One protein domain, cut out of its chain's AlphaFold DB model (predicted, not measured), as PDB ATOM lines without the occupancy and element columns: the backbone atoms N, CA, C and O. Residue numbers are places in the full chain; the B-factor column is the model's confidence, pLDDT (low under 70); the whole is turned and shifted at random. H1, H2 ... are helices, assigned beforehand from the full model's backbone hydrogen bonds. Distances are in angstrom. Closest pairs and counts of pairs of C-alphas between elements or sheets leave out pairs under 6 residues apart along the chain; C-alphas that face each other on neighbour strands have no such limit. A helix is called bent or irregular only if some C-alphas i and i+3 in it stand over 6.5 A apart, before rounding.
ATOM      1  N   PRO A 141     212.155 166.444 140.789       66.62
ATOM      2  CA  PRO A 141     211.042 167.317 141.177       66.62
ATOM      3  C   PRO A 141     211.514 168.656 141.762       66.62
ATOM      4  O   PRO A 141     210.794 169.641 141.656       66.62
ATOM      5  N   GLU A 142     212.719 168.688 142.335       66.69
ATOM      6  CA  GLU A 142     213.380 169.899 142.837       66.69
ATOM      7  C   GLU A 142     213.753 170.854 141.691       66.69
ATOM      8  O   GLU A 142     213.368 172.014 141.730       66.69
ATOM      9  N   GLU A 143     214.365 170.362 140.607       68.38
ATOM     10  CA  GLU A 143     214.697 171.189 139.429       68.38
ATOM     11  C   GLU A 143     213.441 171.730 138.731       68.38
ATOM     12  O   GLU A 143     213.440 172.841 138.211       68.38
ATOM     13  N   LEU A 144     212.343 170.967 138.734       74.00
ATOM     14  CA  LEU A 144     211.067 171.438 138.195       74.00
ATOM     15  C   LEU A 144     210.423 172.509 139.088       74.00
ATOM     16  O   LEU A 144     209.756 173.406 138.576       74.00
ATOM     17  N   GLN A 145     210.613 172.420 140.407       72.44
ATOM     18  CA  GLN A 145     210.156 173.436 141.350       72.44
ATOM     19  C   GLN A 145     210.986 174.718 141.233       72.44
ATOM     20  O   GLN A 145     210.394 175.792 141.218       72.44
ATOM     21  N   ASP A 146     212.304 174.606 141.074       81.06
ATOM     22  CA  ASP A 146     213.198 175.747 140.854       81.06
ATOM     23  C   ASP A 146     212.867 176.456 139.535       81.06
ATOM     24  O   ASP A 146     212.623 177.654 139.538       81.06
ATOM     25  N   VAL A 147     212.698 175.722 138.427       79.50
ATOM     26  CA  VAL A 147     212.281 176.318 137.141       79.50
ATOM     27  C   VAL A 147     210.896 176.970 137.228       79.50
ATOM     28  O   VAL A 147     210.642 177.977 136.570       79.50
ATOM     29  N   PHE A 148     209.975 176.412 138.020       79.62
ATOM     30  CA  PHE A 148     208.656 177.018 138.220       79.62
ATOM     31  C   PHE A 148     208.729 178.302 139.056       79.62
ATOM     32  O   PHE A 148     208.004 179.251 138.761       79.62
ATOM     33  N   LEU A 149     209.598 178.342 140.070       85.00
ATOM     34  CA  LEU A 149     209.864 179.548 140.851       85.00
ATOM     35  C   LEU A 149     210.559 180.613 139.993       85.00
ATOM     36  O   LEU A 149     210.085 181.742 139.979       85.00
ATOM     37  N   ASP A 150     211.572 180.241 139.208       84.31
ATOM     38  CA  ASP A 150     212.266 181.137 138.275       84.31
ATOM     39  C   ASP A 150     211.293 181.729 137.243       84.31
ATOM     40  O   ASP A 150     211.295 182.932 137.006       84.31
ATOM     41  N   LEU A 151     210.393 180.915 136.670       84.81
ATOM     42  CA  LEU A 151     209.386 181.398 135.720       84.81
ATOM     43  C   LEU A 151     208.380 182.355 136.377       84.81
ATOM     44  O   LEU A 151     207.949 183.319 135.750       84.81
ATOM     45  N   GLN A 152     207.993 182.090 137.627       84.75
ATOM     46  CA  GLN A 152     207.087 182.959 138.375       84.75
ATOM     47  C   GLN A 152     207.766 184.278 138.772       84.75
ATOM     48  O   GLN A 152     207.125 185.326 138.724       84.75
ATOM     49  N   GLU A 153     209.047 184.240 139.149       86.69
ATOM     50  CA  GLU A 153     209.852 185.438 139.397       86.69
ATOM     51  C   GLU A 153     210.057 186.243 138.108       86.69
ATOM     52  O   GLU A 153     209.910 187.461 138.133       86.69
ATOM     53  N   ASP A 154     210.318 185.596 136.971       86.75
ATOM     54  CA  ASP A 154     210.439 186.256 135.669       86.75
ATOM     55  C   ASP A 154     209.133 186.927 135.228       86.75
ATOM     56  O   ASP A 154     209.164 188.065 134.757       86.75
ATOM     57  N   ASP A 155     207.989 186.267 135.412       85.56
ATOM     58  CA  ASP A 155     206.666 186.837 135.127       85.56
ATOM     59  C   ASP A 155     206.399 188.065 136.014       85.56
ATOM     60  O   ASP A 155     206.069 189.142 135.519       85.56
ATOM     61  N   GLN A 156     206.680 187.964 137.318       86.50
ATOM     62  CA  GLN A 156     206.588 189.097 138.248       86.50
ATOM     63  C   GLN A 156     207.561 190.230 137.901       86.50
ATOM     64  O   GLN A 156     207.215 191.404 138.026       86.50
ATOM     65  N   ASN A 157     208.772 189.905 137.449       83.12
ATOM     66  CA  ASN A 157     209.757 190.887 137.002       83.12
ATOM     67  C   ASN A 157     209.291 191.595 135.724       83.12
ATOM     68  O   ASN A 157     209.503 192.799 135.586       83.12
ATOM     69  N   GLN A 158     208.643 190.881 134.799       80.12
ATOM     70  CA  GLN A 158     208.032 191.472 133.609       80.12
ATOM     71  C   GLN A 158     206.848 192.366 133.973       80.12
ATOM     72  O   GLN A 158     206.763 193.479 133.460       80.12
ATOM     73  N   GLU A 159     205.977 191.941 134.889       84.75
ATOM     74  CA  GLU A 159     204.885 192.773 135.403       84.75
ATOM     75  C   GLU A 159     205.417 194.034 136.097       84.75
ATOM     76  O   GLU A 159     204.963 195.136 135.794       84.75
ATOM     77  N   MET A 160     206.435 193.903 136.952       80.00
ATOM     78  CA  MET A 160     207.097 195.034 137.606       80.00
ATOM     79  C   MET A 160     207.773 195.960 136.586       80.00
ATOM     80  O   MET A 160     207.710 197.181 136.729       80.00
ATOM     81  N   MET A 161     208.412 195.413 135.546       78.62
ATOM     82  CA  MET A 161     208.968 196.215 134.454       78.62
ATOM     83  C   MET A 161     207.873 196.931 133.666       78.62
ATOM     84  O   MET A 161     208.045 198.102 133.349       78.62
ATOM     85  N   ASN A 162     206.745 196.278 133.389       79.81
ATOM     86  CA  ASN A 162     205.603 196.892 132.718       79.81
ATOM     87  C   ASN A 162     204.990 198.011 133.571       79.81
ATOM     88  O   ASN A 162     204.714 199.094 133.055       79.81
ATOM     89  N   GLU A 163     204.850 197.804 134.882       82.94
ATOM     90  CA  GLU A 163     204.402 198.830 135.828       82.94
ATOM     91  C   GLU A 163     205.396 200.001 135.892       82.94
ATOM     92  O   GLU A 163     204.999 201.168 135.879       82.94
ATOM     93  N   MET A 164     206.700 199.709 135.866       80.69
ATOM     94  CA  MET A 164     207.749 200.719 135.766       80.69
ATOM     95  C   MET A 164     207.655 201.494 134.440       80.69
ATOM     96  O   MET A 164     207.682 202.723 134.457       80.69
ATOM     97  N   PHE A 165     207.499 200.826 133.294       79.81
ATOM     98  CA  PHE A 165     207.321 201.475 131.990       79.81
ATOM     99  C   PHE A 165     206.086 202.384 131.972       79.81
ATOM    100  O   PHE A 165     206.183 203.531 131.523       79.81
ATOM    101  N   ALA A 166     204.976 201.937 132.565       77.88
ATOM    102  CA  ALA A 166     203.777 202.747 132.743       77.88
ATOM    103  C   ALA A 166     204.034 203.973 133.642       77.88
ATOM    104  O   ALA A 166     203.605 205.081 133.316       77.88
ATOM    105  N   GLN A 167     204.796 203.821 134.732       76.75
ATOM    106  CA  GLN A 167     205.162 204.927 135.625       76.75
ATOM    107  C   GLN A 167     206.067 205.974 134.946       76.75
ATOM    108  O   GLN A 167     205.946 207.167 135.234       76.75
ATOM    109  N   TYR A 168     206.953 205.553 134.039       74.88
ATOM    110  CA  TYR A 168     207.814 206.447 133.251       74.88
ATOM    111  C   TYR A 168     207.131 207.022 131.997       74.88
ATOM    112  O   TYR A 168     207.758 207.787 131.262       74.88
ATOM    113  N   GLY A 169     205.846 206.723 131.771       62.19
ATOM    114  CA  GLY A 169     205.059 207.296 130.675       62.19
ATOM    115  C   GLY A 169     205.364 206.698 129.299       62.19
ATOM    116  O   GLY A 169     205.137 207.359 128.285       62.19
ATOM    117  N   VAL A 170     205.884 205.467 129.253       64.94
ATOM    118  CA  VAL A 170     205.953 204.655 128.031       64.94
ATOM    119  C   VAL A 170     204.516 204.198 127.743       64.94
ATOM    120  O   VAL A 170     204.038 203.223 128.313       64.94
ATOM    121  N   ASN A 171     203.781 204.994 126.960       59.59
ATOM    122  CA  ASN A 171     202.351 204.794 126.689       59.59
ATOM    123  C   ASN A 171     202.084 203.531 125.852       59.59
ATOM    124  O   ASN A 171     202.877 203.186 124.992       59.59
ATOM    125  N   GLU A 172     200.914 202.911 126.005       58.41
ATOM    126  CA  GLU A 172     200.452 201.744 125.220       58.41
ATOM    127  C   GLU A 172     200.257 202.012 123.705       58.41
ATOM    128  O   GLU A 172     199.915 201.110 122.944       58.41
ATOM    129  N   ASP A 173     200.520 203.233 123.228       58.28
ATOM    130  CA  ASP A 173     200.322 203.656 121.833       58.28
ATOM    131  C   ASP A 173     201.446 203.207 120.868       58.28
ATOM    132  O   ASP A 173     201.454 203.595 119.699       58.28
ATOM    133  N   TYR A 174     202.387 202.357 121.298       65.50
ATOM    134  CA  TYR A 174     203.378 201.735 120.397       65.50
ATOM    135  C   TYR A 174     202.789 200.625 119.520       65.50
ATOM    136  O   TYR A 174     203.509 200.034 118.718       65.50
ATOM    137  N   GLN A 175     201.491 200.331 119.649       65.94
ATOM    138  CA  GLN A 175     200.834 199.251 118.919       65.94
ATOM    139  C   GLN A 175     201.013 199.376 117.396       65.94
ATOM    140  O   GLN A 175     201.244 198.373 116.729       65.94
ATOM    141  N   ASP A 176     200.978 200.591 116.841       73.25
ATOM    142  CA  ASP A 176     201.170 200.812 115.401       73.25
ATOM    143  C   ASP A 176     202.615 200.553 114.938       73.25
ATOM    144  O   ASP A 176     202.829 200.029 113.843       73.25
ATOM    145  N   GLU A 177     203.610 200.882 115.764       76.44
ATOM    146  CA  GLU A 177     205.030 200.610 115.495       76.44
ATOM    147  C   GLU A 177     205.350 199.117 115.681       76.44
ATOM    148  O   GLU A 177     206.047 198.516 114.862       76.44
ATOM    149  N   PHE A 178     204.751 198.486 116.693       78.94
ATOM    150  CA  PHE A 178     204.832 197.047 116.928       78.94
ATOM    151  C   PHE A 178     204.215 196.246 115.775       78.94
ATOM    152  O   PHE A 178     204.838 195.313 115.276       78.94
ATOM    153  N   ASN A 179     203.041 196.653 115.281       79.00
ATOM    154  CA  ASN A 179     202.394 196.029 114.124       79.00
ATOM    155  C   ASN A 179     203.265 196.129 112.853       79.00
ATOM    156  O   ASN A 179     203.291 195.205 112.039       79.00
ATOM    157  N   GLN A 180     203.991 197.238 112.661       81.00
ATOM    158  CA  GLN A 180     204.929 197.388 111.539       81.00
ATOM    159  C   GLN A 180     206.140 196.455 111.674       81.00
ATOM    160  O   GLN A 180     206.536 195.824 110.694       81.00
ATOM    161  N   LEU A 181     206.697 196.336 112.881       78.50
ATOM    162  CA  LEU A 181     207.785 195.404 113.183       78.50
ATOM    163  C   LEU A 181     207.354 193.944 112.992       78.50
ATOM    164  O   LEU A 181     208.080 193.165 112.377       78.50
ATOM    165  N   GLU A 182     206.158 193.580 113.454       79.00
ATOM    166  CA  GLU A 182     205.590 192.244 113.264       79.00
ATOM    167  C   GLU A 182     205.435 191.918 111.771       79.00
ATOM    168  O   GLU A 182     205.869 190.857 111.316       79.00
ATOM    169  N   ALA A 183     204.904 192.853 110.979       80.94
ATOM    170  CA  ALA A 183     204.777 192.687 109.534       80.94
ATOM    171  C   ALA A 183     206.136 192.493 108.836       80.94
ATOM    172  O   ALA A 183     206.232 191.695 107.899       80.94
ATOM    173  N   GLN A 184     207.188 193.179 109.294       80.38
ATOM    174  CA  GLN A 184     208.539 193.013 108.760       80.38
ATOM    175  C   GLN A 184     209.102 191.618 109.077       80.38
ATOM    176  O   GLN A 184     209.571 190.929 108.174       80.38
ATOM    177  N   VAL A 185     208.989 191.164 110.328       76.50
ATOM    178  CA  VAL A 185     209.496 189.854 110.768       76.50
ATOM    179  C   VAL A 185     208.744 188.699 110.097       76.50
ATOM    180  O   VAL A 185     209.357 187.726 109.653       76.50
ATOM    181  N   VAL A 186     207.417 188.798 109.981       75.19
ATOM    182  CA  VAL A 186     206.598 187.793 109.284       75.19
ATOM    183  C   VAL A 186     206.885 187.802 107.779       75.19
ATOM    184  O   VAL A 186     206.958 186.736 107.163       75.19
ATOM    185  N   GLY A 187     207.103 188.978 107.182       70.06
ATOM    186  CA  GLY A 187     207.531 189.111 105.788       70.06
ATOM    187  C   GLY A 187     208.867 188.413 105.513       70.06
ATOM    188  O   GLY A 187     208.966 187.632 104.566       70.06
ATOM    189  N   GLU A 188     209.857 188.614 106.387       66.12
ATOM    190  CA  GLU A 188     211.177 187.969 106.311       66.12
ATOM    191  C   GLU A 188     211.106 186.444 106.522       66.12
ATOM    192  O   GLU A 188     211.852 185.692 105.889       66.12
ATOM    193  N   GLN A 189     210.191 185.955 107.367       59.72
ATOM    194  CA  GLN A 189     209.959 184.517 107.547       59.72
ATOM    195  C   GLN A 189     209.264 183.881 106.337       59.72
ATOM    196  O   GLN A 189     209.619 182.766 105.958       59.72
ATOM    197  N   MET A 190     208.324 184.575 105.686       57.28
ATOM    198  CA  MET A 190     207.673 184.072 104.470       57.28
ATOM    199  C   MET A 190     208.621 184.000 103.265       57.28
ATOM    200  O   MET A 190     208.454 183.114 102.426       57.28
TER     201      MET A 190
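Overview. This is residues 141 to 190 of the 250 residues of an uncharacterized protein of Pseudocohnilembus persalinus (UniProt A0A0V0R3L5). Two long helices form an open V: H1 makes the longer arm, the chain turns at a tight link, and H2 makes the shorter arm. The arms meet near the end of H1 and the start of H2, and the space between them is empty. The printed part has 50 residues with two named helices, H1 then H2, and no named strand; its class is all helix. It is extended, with a radius of gyration of the C-alphas of 16.5 A, and flat, spanning 42 by 35 by 8 A.

Arrangement. H1, residues 141 to 167, comes first, and a tight link of 4 residues joins it to H2, residues 172 to 190. The two helices are apart, but only just: their closest C-alphas are 8.3 A from each other. Residues 141 to 161 of H1 stand free, and so do residues 171 to 190, of which 172 to 190 belong to H2. In H1 every O i to N i+4 pair is within hydrogen-bond range; in H2 13 of 15 are. H2 is irregular, with C-alphas 173 and 176 7.1 A apart, and has a kink of 30 degrees near residue 179.

Along the chain. H1 begins at C-alpha 141, (211.042, 167.317, 141.177), and ends at C-alpha 167, (205.162, 204.927, 135.625), a length of 38.5 A. H2 runs 28.2 A from C-alpha 172, (200.452, 201.744, 125.220), to C-alpha 190, (207.673, 184.072, 104.470).

Size, cuts and confidence. The two C-alphas farthest apart, those of Pro 141 and Asp 176, are 43.4 A from each other. The printed part has no cut and no long link. The mean pLDDT of the printed part is 75.6, and the model's confidence is under 70 at residues 141 to 143, 169 to 175 and 188 to 190.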